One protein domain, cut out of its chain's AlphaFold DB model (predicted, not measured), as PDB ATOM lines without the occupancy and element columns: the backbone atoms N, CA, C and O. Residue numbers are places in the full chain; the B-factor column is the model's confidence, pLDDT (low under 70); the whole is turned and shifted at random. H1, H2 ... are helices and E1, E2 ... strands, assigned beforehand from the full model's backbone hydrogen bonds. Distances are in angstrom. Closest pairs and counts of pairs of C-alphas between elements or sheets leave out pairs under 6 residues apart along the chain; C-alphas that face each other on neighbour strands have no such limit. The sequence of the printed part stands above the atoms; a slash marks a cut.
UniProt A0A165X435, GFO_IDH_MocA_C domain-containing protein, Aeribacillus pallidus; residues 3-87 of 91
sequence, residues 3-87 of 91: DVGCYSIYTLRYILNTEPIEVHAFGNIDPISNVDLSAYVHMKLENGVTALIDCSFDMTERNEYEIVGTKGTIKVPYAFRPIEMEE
ATOM      1  N   ASP A   3     -14.771   9.338 -32.138       93.81
ATOM      2  CA  ASP A   3     -14.968  10.344 -31.085       93.81
ATOM      3  C   ASP A   3     -14.087  11.585 -31.254       93.81
ATOM      4  O   ASP A   3     -14.532  12.691 -30.983       93.81
ATOM      5  N   VAL A   4     -12.840  11.411 -31.708       94.50
ATOM      6  CA  VAL A   4     -11.826  12.484 -31.749       94.50
ATOM      7  C   VAL A   4     -11.406  12.883 -33.167       94.50
ATOM      8  O   VAL A   4     -11.261  14.062 -33.472       94.50
ATOM      9  N   GLY A   5     -11.256  11.925 -34.083       95.19
ATOM     10  CA  GLY A   5     -10.827  12.200 -35.461       95.19
ATOM     11  C   GLY A   5     -11.893  12.918 -36.294       95.19
ATOM     12  O   GLY A   5     -11.573  13.605 -37.266       95.19
ATOM     13  N   CYS A   6     -13.162  12.804 -35.896       95.25
ATOM     14  CA  CYS A   6     -14.284  13.454 -36.562       95.25
ATOM     15  C   CYS A   6     -14.171  14.990 -36.559       95.25
ATOM     16  O   CYS A   6     -14.531  15.614 -37.560       95.25
ATOM     17  N   TYR A   7     -13.604  15.596 -35.509       95.75
ATOM     18  CA  TYR A   7     -13.385  17.044 -35.428       95.75
ATOM     19  C   TYR A   7     -12.404  17.534 -36.493       95.75
ATOM     20  O   TYR A   7     -12.674  18.517 -37.189       95.75
ATOM     21  N   SER A   8     -11.296  16.818 -36.676       96.38
ATOM     22  CA  SER A   8     -10.283  17.145 -37.677       96.38
ATOM     23  C   SER A   8     -10.829  16.985 -39.099       96.38
ATOM     24  O   SER A   8     -10.625  17.862 -39.937       96.38
ATOM     25  N   ILE A   9     -11.594  15.916 -39.372       96.69
ATOM     26  CA  ILE A   9     -12.235  15.696 -40.683       96.69
ATOM     27  C   ILE A   9     -13.271  16.788 -40.975       96.69
ATOM     28  O   ILE A   9     -13.314  17.322 -42.085       96.69
ATOM     29  N   TYR A  10     -14.099  17.139 -39.988       96.44
ATOM     30  CA  TYR A  10     -15.067  18.224 -40.119       96.44
ATOM     31  C   TYR A  10     -14.376  19.555 -40.418       96.44
ATOM     32  O   TYR A  10     -14.733  20.229 -41.380       96.44
ATOM     33  N   THR A  11     -13.354  19.904 -39.637       96.75
ATOM     34  CA  THR A  11     -12.617  21.170 -39.759       96.75
ATOM     35  C   THR A  11     -11.938  21.291 -41.114       96.75
ATOM     36  O   THR A  11     -12.052  22.323 -41.771       96.75
ATOM     37  N   LEU A  12     -11.305  20.212 -41.577       97.00
ATOM     38  CA  LEU A  12     -10.706  20.128 -42.903       97.00
ATOM     39  C   LEU A  12     -11.726  20.450 -44.006       97.00
ATOM     40  O   LEU A  12     -11.485  21.330 -44.831       97.00
ATOM     41  N   ARG A  13     -12.873  19.758 -44.001       97.44
ATOM     42  CA  ARG A  13     -13.938  19.938 -45.003       97.44
ATOM     43  C   ARG A  13     -14.570  21.323 -44.918       97.44
ATOM     44  O   ARG A  13     -14.823  21.937 -45.948       97.44
ATOM     45  N   TYR A  14     -14.792  21.825 -43.705       97.25
ATOM     46  CA  TYR A  14     -15.387  23.135 -43.463       97.25
ATOM     47  C   TYR A  14     -14.498  24.267 -43.982       97.25
ATOM     48  O   TYR A  14     -14.967  25.134 -44.714       97.25
ATOM     49  N   ILE A  15     -13.206  24.244 -43.643       96.62
ATOM     50  CA  ILE A  15     -12.274  25.312 -44.017       96.62
ATOM     51  C   ILE A  15     -11.972  25.286 -45.516       96.62
ATOM     52  O   ILE A  15     -11.933  26.336 -46.156       96.62
ATOM     53  N   LEU A  16     -11.746  24.099 -46.085       96.56
ATOM     54  CA  LEU A  16     -11.387  23.969 -47.496       96.56
ATOM     55  C   LEU A  16     -12.603  23.951 -48.430       96.56
ATOM     56  O   LEU A  16     -12.423  24.058 -49.643       96.56
ATOM     57  N   ASN A  17     -13.814  23.820 -47.876       97.69
ATOM     58  CA  ASN A  17     -15.085  23.721 -48.596       97.69
ATOM     59  C   ASN A  17     -15.015  22.735 -49.778       97.69
ATOM     60  O   ASN A  17     -15.366  23.052 -50.914       97.69
ATOM     61  N   THR A  18     -14.464  21.551 -49.513       97.69
ATOM     62  CA  THR A  18     -14.179  20.517 -50.514       97.69
ATOM     63  C   THR A  18     -14.158  19.143 -49.843       97.69
ATOM     64  O   THR A  18     -13.979  19.036 -48.626       97.69
ATOM     65  N   GLU A  19     -14.324  18.089 -50.637       97.94
ATOM     66  CA  GLU A  19     -14.431  16.713 -50.153       97.94
ATOM     67  C   GLU A  19     -13.143  15.906 -50.399       97.94
ATOM     68  O   GLU A  19     -12.432  16.147 -51.385       97.94
ATOM     69  N   PRO A  20     -12.822  14.928 -49.528       97.62
ATOM     70  CA  PRO A  20     -11.766  13.963 -49.793       97.62
ATOM     71  C   PRO A  20     -12.184  13.015 -50.926       97.62
ATOM     72  O   PRO A  20     -13.281  12.460 -50.924       97.62
ATOM     73  N   ILE A  21     -11.278  12.795 -51.879       98.44
ATOM     74  CA  ILE A  21     -11.456  11.879 -53.016       98.44
ATOM     75  C   ILE A  21     -10.607  10.606 -52.889       98.44
ATOM     76  O   ILE A  21     -10.855   9.625 -53.582       98.44
ATOM     77  N   GLU A  22      -9.611  10.612 -52.003       98.50
ATOM     78  CA  GLU A  22      -8.763   9.463 -51.696       98.50
ATOM     79  C   GLU A  22      -8.380   9.507 -50.216       98.50
ATOM     80  O   GLU A  22      -8.022  10.570 -49.702       98.50
ATOM     81  N   VAL A  23      -8.464   8.361 -49.537       98.12
ATOM     82  CA  VAL A  23      -8.200   8.236 -48.099       98.12
ATOM     83  C   VAL A  23      -7.380   6.977 -47.845       98.12
ATOM     84  O   VAL A  23      -7.784   5.883 -48.234       98.12
ATOM     85  N   HIS A  24      -6.261   7.131 -47.142       98.38
ATOM     86  CA  HIS A  24      -5.465   6.033 -46.594       98.38
ATOM     87  C   HIS A  24      -5.397   6.195 -45.088       98.38
ATOM     88  O   HIS A  24      -5.098   7.286 -44.606       98.38
ATOM     89  N   ALA A  25      -5.664   5.129 -44.342       97.44
ATOM     90  CA  ALA A  25      -5.673   5.186 -42.891       97.44
ATOM     91  C   ALA A  25      -4.956   3.984 -42.282       97.44
ATOM     92  O   ALA A  25      -5.094   2.855 -42.753       97.44
ATOM     93  N   PHE A  26      -4.236   4.242 -41.197       97.31
ATOM     94  CA  PHE A  26      -3.667   3.235 -40.314       97.31
ATOM     95  C   PHE A  26      -4.251   3.431 -38.924       97.31
ATOM     96  O   PHE A  26      -4.352   4.562 -38.451       97.31
ATOM     97  N   GLY A  27      -4.638   2.338 -38.275       96.38
ATOM     98  CA  GLY A  27      -5.213   2.363 -36.938       96.38
ATOM     99  C   GLY A  27      -4.540   1.348 -36.029       96.38
ATOM    100  O   GLY A  27      -4.235   0.236 -36.455       96.38
ATOM    101  N   ASN A  28      -4.351   1.736 -34.772       96.81
ATOM    102  CA  ASN A  28      -3.951   0.844 -33.694       96.81
ATOM    103  C   ASN A  28      -5.213   0.441 -32.936       96.81
ATOM    104  O   ASN A  28      -5.823   1.273 -32.263       96.81
ATOM    105  N   ILE A  29      -5.614  -0.818 -33.077       96.81
ATOM    106  CA  ILE A  29      -6.812  -1.360 -32.435       96.81
ATOM    107  C   ILE A  29      -6.402  -2.024 -31.123       96.81
ATOM    108  O   ILE A  29      -5.509  -2.873 -31.115       96.81
ATOM    109  N   ASP A  30      -7.054  -1.649 -30.026       96.06
ATOM    110  CA  ASP A  30      -6.872  -2.320 -28.742       96.06
ATOM    111  C   ASP A  30      -7.420  -3.756 -28.818       96.06
ATOM    112  O   ASP A  30      -8.604  -3.935 -29.122       96.06
ATOM    113  N   PRO A  31      -6.622  -4.798 -28.526       95.62
ATOM    114  CA  PRO A  31      -7.081  -6.182 -28.618       95.62
ATOM    115  C   PRO A  31      -8.151  -6.555 -27.580       95.62
ATOM    116  O   PRO A  31      -8.807  -7.581 -27.750       95.62
ATOM    117  N   ILE A  32      -8.316  -5.776 -26.502       96.62
ATOM    118  CA  ILE A  32      -9.275  -6.076 -25.428       96.62
ATOM    119  C   ILE A  32     -10.643  -5.455 -25.725       96.62
ATOM    120  O   ILE A  32     -11.652  -6.157 -25.740       96.62
ATOM    121  N   SER A  33     -10.691  -4.142 -25.954       95.31
ATOM    122  CA  SER A  33     -11.925  -3.397 -26.234       95.31
ATOM    123  C   SER A  33     -12.346  -3.438 -27.704       95.31
ATOM    124  O   SER A  33     -13.507  -3.159 -28.005       95.31
ATOM    125  N   ASN A  34     -11.431  -3.794 -28.615       94.81
ATOM    126  CA  ASN A  34     -11.613  -3.744 -30.068       94.81
ATOM    127  C   ASN A  34     -11.952  -2.333 -30.598       94.81
ATOM    128  O   ASN A  34     -12.574  -2.182 -31.650       94.81
ATOM    129  N   VAL A  35     -11.549  -1.298 -29.857       94.75
ATOM    130  CA  VAL A  35     -11.675   0.114 -30.232       94.75
ATOM    131  C   VAL A  35     -10.346   0.610 -30.790       94.75
ATOM    132  O   VAL A  35      -9.274   0.150 -30.393       94.75
ATOM    133  N   ASP A  36     -10.400   1.556 -31.724       94.56
ATOM    134  CA  ASP A  36      -9.197   2.213 -32.210       94.56
ATOM    135  C   ASP A  36      -8.654   3.202 -31.161       94.56
ATOM    136  O   ASP A  36      -9.300   4.189 -30.816       94.56
ATOM    137  N   LEU A  37      -7.457   2.929 -30.634       96.19
ATOM    138  CA  LEU A  37      -6.778   3.820 -29.688       96.19
ATOM    139  C   LEU A  37      -6.103   4.980 -30.394       96.19
ATOM    140  O   LEU A  37      -5.936   6.046 -29.816       96.19
ATOM    141  N   SER A  38      -5.633   4.761 -31.619       97.06
ATOM    142  CA  SER A  38      -5.003   5.788 -32.441       97.06
ATOM    143  C   SER A  38      -5.310   5.537 -33.901       97.06
ATOM    144  O   SER A  38      -5.324   4.384 -34.338       97.06
ATOM    145  N   ALA A  39      -5.478   6.607 -34.664       97.56
ATOM    146  CA  ALA A  39      -5.613   6.544 -36.106       97.56
ATOM    147  C   ALA A  39      -4.826   7.668 -36.778       97.56
ATOM    148  O   ALA A  39      -4.798   8.793 -36.286       97.56
ATOM    149  N   TYR A  40      -4.236   7.347 -37.925       97.62
ATOM    150  CA  TYR A  40      -3.446   8.238 -38.767       97.62
ATOM    151  C   TYR A  40      -4.006   8.171 -40.176       97.62
ATOM    152  O   TYR A  40      -4.130   7.083 -40.740       97.62
ATOM    153  N   VAL A  41      -4.361   9.315 -40.742       98.19
ATOM    154  CA  VAL A  41      -5.112   9.405 -41.989       98.19
ATOM    155  C   VAL A  41      -4.425  10.370 -42.934       98.19
ATOM    156  O   VAL A  41      -4.155  11.518 -42.593       98.19
ATOM    157  N   HIS A  42      -4.186   9.896 -44.147       98.31
ATOM    158  CA  HIS A  42      -3.744  10.690 -45.276       98.31
ATOM    159  C   HIS A  42      -4.917  10.853 -46.233       98.31
ATOM    160  O   HIS A  42      -5.568   9.871 -46.597       98.31
ATOM    161  N   MET A  43      -5.175  12.084 -46.660       98.38
ATOM    162  CA  MET A  43      -6.258  12.385 -47.589       98.38
ATOM    163  C   MET A  43      -5.776  13.239 -48.748       98.38
ATOM    164  O   MET A  43      -4.942  14.131 -48.578       98.38
ATOM    165  N   LYS A  44      -6.360  12.997 -49.918       98.44
ATOM    166  CA  LYS A  44      -6.315  13.902 -51.064       98.44
ATOM    167  C   LYS A  44      -7.714  14.440 -51.303       98.44
ATOM    168  O   LYS A  44      -8.668  13.666 -51.358       98.44
ATOM    169  N   LEU A  45      -7.828  15.752 -51.441       98.31
ATOM    170  CA  LEU A  45      -9.090  16.442 -51.648       98.31
ATOM    171  C   LEU A  45      -9.272  16.810 -53.122       98.31
ATOM    172  O   LEU A  45      -8.305  16.885 -53.884       98.31
ATOM    173  N   GLU A  46     -10.523  17.029 -53.525       98.38
ATOM    174  CA  GLU A  46     -10.891  17.325 -54.916       98.38
ATOM    175  C   GLU A  46     -10.176  18.571 -55.464       98.38
ATOM    176  O   GLU A  46      -9.719  18.581 -56.606       98.38
ATOM    177  N   ASN A  47      -9.988  19.596 -54.629       97.19
ATOM    178  CA  ASN A  47      -9.262  20.818 -54.989       97.19
ATOM    179  C   ASN A  47      -7.729  20.646 -55.090       97.19
ATOM    180  O   ASN A  47      -7.014  21.625 -55.312       97.19
ATOM    181  N   GLY A  48      -7.212  19.427 -54.908       97.12
ATOM    182  CA  GLY A  48      -5.792  19.096 -54.993       97.12
ATOM    183  C   GLY A  48      -5.004  19.267 -53.692       97.12
ATOM    184  O   GLY A  48      -3.816  18.948 -53.677       97.12
ATOM    185  N   VAL A  49      -5.631  19.729 -52.605       97.94
ATOM    186  CA  VAL A  49      -4.987  19.805 -51.285       97.94
ATOM    187  C   VAL A  49      -4.801  18.400 -50.713       97.94
ATOM    188  O   VAL A  49      -5.656  17.527 -50.868       97.94
ATOM    189  N   THR A  50      -3.678  18.176 -50.036       98.06
ATOM    190  CA  THR A  50      -3.438  16.978 -49.231       98.06
ATOM    191  C   THR A  50      -3.555  17.311 -47.752       98.06
ATOM    192  O   THR A  50      -3.190  18.401 -47.318       98.06
ATOM    193  N   ALA A  51      -4.069  16.366 -46.971       98.12
ATOM    194  CA  ALA A  51      -4.236  16.522 -45.536       98.12
ATOM    195  C   ALA A  51      -3.678  15.315 -44.786       98.12
ATOM    196  O   ALA A  51      -3.788  14.175 -45.245       98.12
ATOM    197  N   LEU A  52      -3.104  15.599 -43.621       98.06
ATOM    198  CA  LEU A  52      -2.686  14.620 -42.629       98.06
ATOM    199  C   LEU A  52      -3.506  14.864 -41.370       98.06
ATOM    200  O   LEU A  52      -3.632  16.003 -40.925       98.06
ATOM    201  N   ILE A  53      -4.074  13.800 -40.824       96.69
ATOM    202  CA  ILE A  53      -4.799  13.829 -39.561       96.69
ATOM    203  C   ILE A  53      -4.272  12.697 -38.699       96.69
ATOM    204  O   ILE A  53      -4.132  11.571 -39.171       96.69
ATOM    205  N   ASP A  54      -4.062  12.975 -37.425       96.88
ATOM    206  CA  ASP A  54      -3.938  11.957 -36.398       96.88
ATOM    207  C   ASP A  54      -4.925  12.236 -35.264       96.88
ATOM    208  O   ASP A  54      -5.349  13.369 -35.033       96.88
ATOM    209  N   CYS A  55      -5.355  11.172 -34.601       96.81
ATOM    210  CA  CYS A  55      -6.151  11.260 -33.388       96.81
ATOM    211  C   CYS A  55      -5.840  10.055 -32.506       96.81
ATOM    212  O   CYS A  55      -5.576   8.964 -33.021       96.81
ATOM    213  N   SER A  56      -5.838  10.248 -31.190       96.19
ATOM    214  CA  SER A  56      -5.423   9.205 -30.261       96.19
ATOM    215  C   SER A  56      -5.972   9.421 -28.853       96.19
ATOM    216  O   SER A  56      -6.127  10.557 -28.413       96.19
ATOM    217  N   PHE A  57      -6.224   8.315 -28.156       94.62
ATOM    218  CA  PHE A  57      -6.449   8.249 -26.710       94.62
ATOM    219  C   PHE A  57      -5.191   7.831 -25.924       94.62
ATOM    220  O   PHE A  57      -5.218   7.831 -24.698       94.62
ATOM    221  N   ASP A  58      -4.106   7.473 -26.616       93.38
ATOM    222  CA  ASP A  58      -2.852   6.939 -26.054       93.38
ATOM    223  C   ASP A  58      -1.640   7.861 -26.331       93.38
ATOM    224  O   ASP A  58      -0.480   7.481 -26.196       93.38
ATOM    225  N   MET A  59      -1.896   9.102 -26.754       93.88
ATOM    226  CA  MET A  59      -0.883  10.145 -26.939       93.88
ATOM    227  C   MET A  59      -1.069  11.274 -25.932       93.88
ATOM    228  O   MET A  59      -2.150  11.470 -25.380       93.88
ATOM    229  N   THR A  60      -0.011  12.063 -25.732       94.06
ATOM    230  CA  THR A  60      -0.116  13.342 -25.023       94.06
ATOM    231  C   THR A  60      -1.175  14.226 -25.674       94.06
ATOM    232  O   THR A  60      -1.283  14.273 -26.900       94.06
ATOM    233  N   GLU A  61      -1.935  14.937 -24.842       89.38
ATOM    234  CA  GLU A  61      -3.011  15.801 -25.304       89.38
ATOM    235  C   GLU A  61      -2.501  16.844 -26.306       89.38
ATOM    236  O   GLU A  61      -1.596  17.630 -26.020       89.38
ATOM    237  N   ARG A  62      -3.121  16.851 -27.487       90.81
ATOM    238  CA  ARG A  62      -2.890  17.826 -28.545       90.81
ATOM    239  C   ARG A  62      -4.190  18.051 -29.303       90.81
ATOM    240  O   ARG A  62      -4.798  17.103 -29.785       90.81
ATOM    241  N   ASN A  63      -4.591  19.312 -29.425       92.12
ATOM    242  CA  ASN A  63      -5.846  19.713 -30.052       92.12
ATOM    243  C   ASN A  63      -5.594  20.881 -31.001       92.12
ATOM    244  O   ASN A  63      -6.021  22.003 -30.744       92.12
ATOM    245  N   GLU A  64      -4.876  20.624 -32.089       95.06
ATOM    246  CA  GLU A  64      -4.409  21.675 -32.988       95.06
ATOM    247  C   GLU A  64      -4.589  21.324 -34.462       95.06
ATOM    248  O   GLU A  64      -4.733  20.158 -34.832       95.06
ATOM    249  N   TYR A  65      -4.552  22.348 -35.311       96.81
ATOM    250  CA  TYR A  65      -4.374  22.175 -36.749       96.81
ATOM    251  C   TYR A  65      -3.496  23.277 -37.343       96.81
ATOM    252  O   TYR A  65      -3.373  24.387 -36.812       96.81
ATOM    253  N   GLU A  66      -2.907  22.963 -38.494       97.75
ATOM    254  CA  GLU A  66      -2.055  23.855 -39.269       97.75
ATOM    255  C   GLU A  66      -2.503  23.865 -40.734       97.75
ATOM    256  O   GLU A  66      -2.725  22.816 -41.337       97.75
ATOM    257  N   ILE A  67      -2.616  25.059 -41.319       97.19
ATOM    258  CA  ILE A  67      -2.898  25.245 -42.745       97.19
ATOM    259  C   ILE A  67      -1.696  25.918 -43.383       97.19
ATOM    260  O   ILE A  67      -1.422  27.095 -43.132       97.19
ATOM    261  N   VAL A  68      -0.999  25.172 -44.233       97.94
ATOM    262  CA  VAL A  68       0.201  25.636 -44.929       97.94
ATOM    263  C   VAL A  68      -0.178  26.131 -46.322       97.94
ATOM    264  O   VAL A  68      -0.625  25.363 -47.172       97.94
ATOM    265  N   GLY A  69       0.003  27.427 -46.562       96.94
ATOM    266  CA  GLY A  69      -0.181  28.055 -47.865       96.94
ATOM    267  C   GLY A  69       1.147  28.431 -48.520       96.94
ATOM    268  O   GLY A  69       2.220  28.363 -47.927       96.94
ATOM    269  N   THR A  70       1.084  28.923 -49.756       97.44
ATOM    270  CA  THR A  70       2.279  29.331 -50.521       97.44
ATOM    271  C   THR A  70       2.976  30.584 -49.982       97.44
ATOM    272  O   THR A  70       4.097  30.880 -50.384       97.44
ATOM    273  N   LYS A  71       2.316  31.344 -49.101       98.19
ATOM    274  CA  LYS A  71       2.804  32.629 -48.567       98.19
ATOM    275  C   LYS A  71       2.990  32.637 -47.052       98.19
ATOM    276  O   LYS A  71       3.343  33.670 -46.494       98.19
ATOM    277  N   GLY A  72       2.721  31.522 -46.389       97.62
ATOM    278  CA  GLY A  72       2.761  31.436 -44.940       97.62
ATOM    279  C   GLY A  72       1.786  30.401 -44.412       97.62
ATOM    280  O   GLY A  72       1.187  29.642 -45.176       97.62
ATOM    281  N   THR A  73       1.628  30.412 -43.096       98.19
ATOM    282  CA  THR A  73       0.954  29.344 -42.369       98.19
ATOM    283  C   THR A  73       0.049  29.908 -41.287       98.19
ATOM    284  O   THR A  73       0.419  30.860 -40.600       98.19
ATOM    285  N   ILE A  74      -1.123  29.298 -41.122       97.31
ATOM    286  CA  ILE A  74      -2.036  29.548 -40.006       97.31
ATOM    287  C   ILE A  74      -1.953  28.352 -39.059       97.31
ATOM    288  O   ILE A  74      -2.137  27.217 -39.495       97.31
ATOM    289  N   LYS A  75      -1.693  28.609 -37.774       96.94
ATOM    290  CA  LYS A  75      -1.692  27.601 -36.707       96.94
ATOM    291  C   LYS A  75      -2.760  27.929 -35.683       96.94
ATOM    292  O   LYS A  75      -2.853  29.075 -35.246       96.94
ATOM    293  N   VAL A  76      -3.518  26.917 -35.279       94.88
ATOM    294  CA  VAL A  76      -4.519  27.029 -34.217       94.88
ATOM    295  C   VAL A  76      -4.210  25.963 -33.165       94.88
ATOM    296  O   VAL A  76      -4.610  24.818 -33.356       94.88
ATOM    297  N   PRO A  77      -3.470  26.306 -32.092       90.62
ATOM    298  CA  PRO A  77      -2.985  25.339 -31.097       90.62
ATOM    299  C   PRO A  77      -4.074  24.798 -30.150       90.62
ATOM    300  O   PRO A  77      -3.872  23.777 -29.503       90.62
ATOM    301  N   TYR A  78      -5.230  25.469 -30.079       89.12
ATOM    302  CA  TYR A  78      -6.352  25.123 -29.198       89.12
ATOM    303  C   TYR A  78      -7.664  25.088 -29.998       89.12
ATOM    304  O   TYR A  78      -8.553  25.918 -29.828       89.12
ATOM    305  N   ALA A  79      -7.745  24.177 -30.965       90.50
ATOM    306  CA  ALA A  79      -8.775  24.167 -32.000       90.50
ATOM    307  C   ALA A  79     -10.124  23.575 -31.563       90.50
ATOM    308  O   ALA A  79     -11.167  24.008 -32.051       90.50
ATOM    309  N   PHE A  80     -10.109  22.568 -30.685       89.56
ATOM    310  CA  PHE A  80     -11.284  21.722 -30.408       89.56
ATOM    311  C   PHE A  80     -11.763  21.768 -28.960       89.56
ATOM    312  O   PHE A  80     -12.652  21.011 -28.576       89.56
ATOM    313  N   ARG A  81     -11.193  22.662 -28.152       83.19
ATOM    314  CA  ARG A  81     -11.577  22.840 -26.755       83.19
ATOM    315  C   ARG A  81     -11.688  24.317 -26.389       83.19
ATOM    316  O   ARG A  81     -11.079  25.152 -27.060       83.19
ATOM    317  N   PRO A  82     -12.451  24.653 -25.336       78.12
ATOM    318  CA  PRO A  82     -12.393  25.977 -24.740       78.12
ATOM    319  C   PRO A  82     -10.955  26.307 -24.336       78.12
ATOM    320  O   PRO A  82     -10.227  25.444 -23.841       78.12
ATOM    321  N   ILE A  83     -10.567  27.555 -24.563       70.38
ATOM    322  CA  ILE A  83      -9.260  28.068 -24.162       70.38
ATOM    323  C   ILE A  83      -9.347  28.476 -22.694       70.38
ATOM    324  O   ILE A  83     -10.281  29.188 -22.309       70.38
ATOM    325  N   GLU A  84      -8.385  28.045 -21.882       74.12
ATOM    326  CA  GLU A  84      -8.290  28.508 -20.499       74.12
ATOM    327  C   GLU A  84      -7.635  29.898 -20.432       74.12
ATOM    328  O   GLU A  84      -6.781  30.250 -21.244       74.12
ATOM    329  N   MET A  85      -8.034  30.720 -19.455       66.25
ATOM    330  CA  MET A  85      -7.532  32.101 -19.306       66.25
ATOM    331  C   MET A  85      -6.003  32.169 -19.140       66.25
ATOM    332  O   MET A  85      -5.376  33.134 -19.576       66.25
ATOM    333  N   GLU A  86      -5.406  31.131 -18.555       71.06
ATOM    334  CA  GLU A  86      -3.962  31.008 -18.337       71.06
ATOM    335  C   GLU A  86      -3.200  30.805 -19.665       71.06
ATOM    336  O   GLU A  86      -2.139  31.386 -19.881       71.06
ATOM    337  N   GLU A  87      -3.799  30.102 -20.633       65.88
ATOM    338  CA  GLU A  87      -3.237  29.873 -21.976       65.88
ATOM    339  C   GLU A  87      -3.276  31.126 -22.867       65.88
ATOM    340  O   GLU A  87      -2.546  31.220 -23.856       65.88
TER     341      GLU A  87
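This is residues 3 to 87 of the 91 residues of the protein "GFO_IDH_MocA_C domain-containing protein" of Aeribacillus pallidus (UniProt A0A165X435). A twisted sheet of three strands, E1, E2 and E3, has one helix, H1, over one of its faces and no named element over the other, and a small separate hairpin, E4 and E5, comes beyond the E3 edge. The turn of that hairpin, residues 68 to 73, sticks out from the rest, and residues 77 to 87 follow E5 as a tail without a named element. The printed part has 85 residues with one named helix and five named strands, in the order H1 E1 E2 E3 E4 E5; the larger sheet runs E1, E2, E3 and the smaller one E4, E5, both antiparallel. The class is mixed, helices and strands. The whole is flat, with spans of 46 by 40 by 17 A, and only just loose, close to compact, with a radius of gyration of the C-alphas of 14.3 A.

H1, residues 5 to 16, is on the sheet of E1, residues 20 to 29, E2, residues 36 to 45, and E3, residues 50 to 56; these are two layers, a helix on one face of a sheet. The height of H1 over the sheet is 9.1 A. It lies over E2 and E3 and runs along the strands, at 13 degrees to E2 on the local plane. The closest C-alphas of H1 and E3 are those of Gly 5 and Cys 55, 5.2 A apart. In H1 every O i to N i+4 pair is within hydrogen-bond range. E1, E2 and E3 form a meander, each strand the antiparallel neighbour of the one before. The hairpin E1 and E2 has an angle of 165 degrees between its directions, with N 24 and O 42 within hydrogen-bond range at 2.9 A and N 40 and O 26 at 2.8 A. The hairpin E2 and E3 stands at 171 degrees, with N 41 and O 53 within hydrogen-bond range at 2.8 A. E1 and E3 are the edge strands and E2 is the inner strand. E4, residues 65 to 69, and E3 are near each other, with 5 pairs of C-alphas within 10 A but no pair within 8 A. The closest C-alphas of H1 and E4 are those of Ser 8 and Tyr 65, 7.8 A apart. E5, residues 72 to 76, makes an antiparallel hairpin with E4 at 167 degrees, and N 67 and O 74 are within hydrogen-bond range at 2.9 A. E5 is apart from H1 and from E3.

H1 begins at C-alpha 5, at (-10.827, 12.200, -35.461), and measures 16.8 A from first to last C-alpha. E1 measures 23.7 A, and E2 measures 24.1 A. E3 is 20.6 A long and begins at C-alpha 50, at (-3.438, 16.978, -49.231). E4 measures 13.3 A. E5 measures 13.7 A and ends at C-alpha 76, at (-4.519, 27.029, -34.217).

The two C-alphas farthest apart are those of Ile 32 and Lys 71, 46.7 A apart, while the first and last printed C-alphas, those of Asp 3 and Glu 87, are 24.5 A apart. The printed part, residues 3 to 87, has no cut. No link is long: those from H1 to E1, E2 to E3 and E4 to E5 are tight, and those from E1 to E2 and E3 to E4 are short. The mean pLDDT of the printed part is 94.3, and the model's confidence is under 70 at residues 85 and 87.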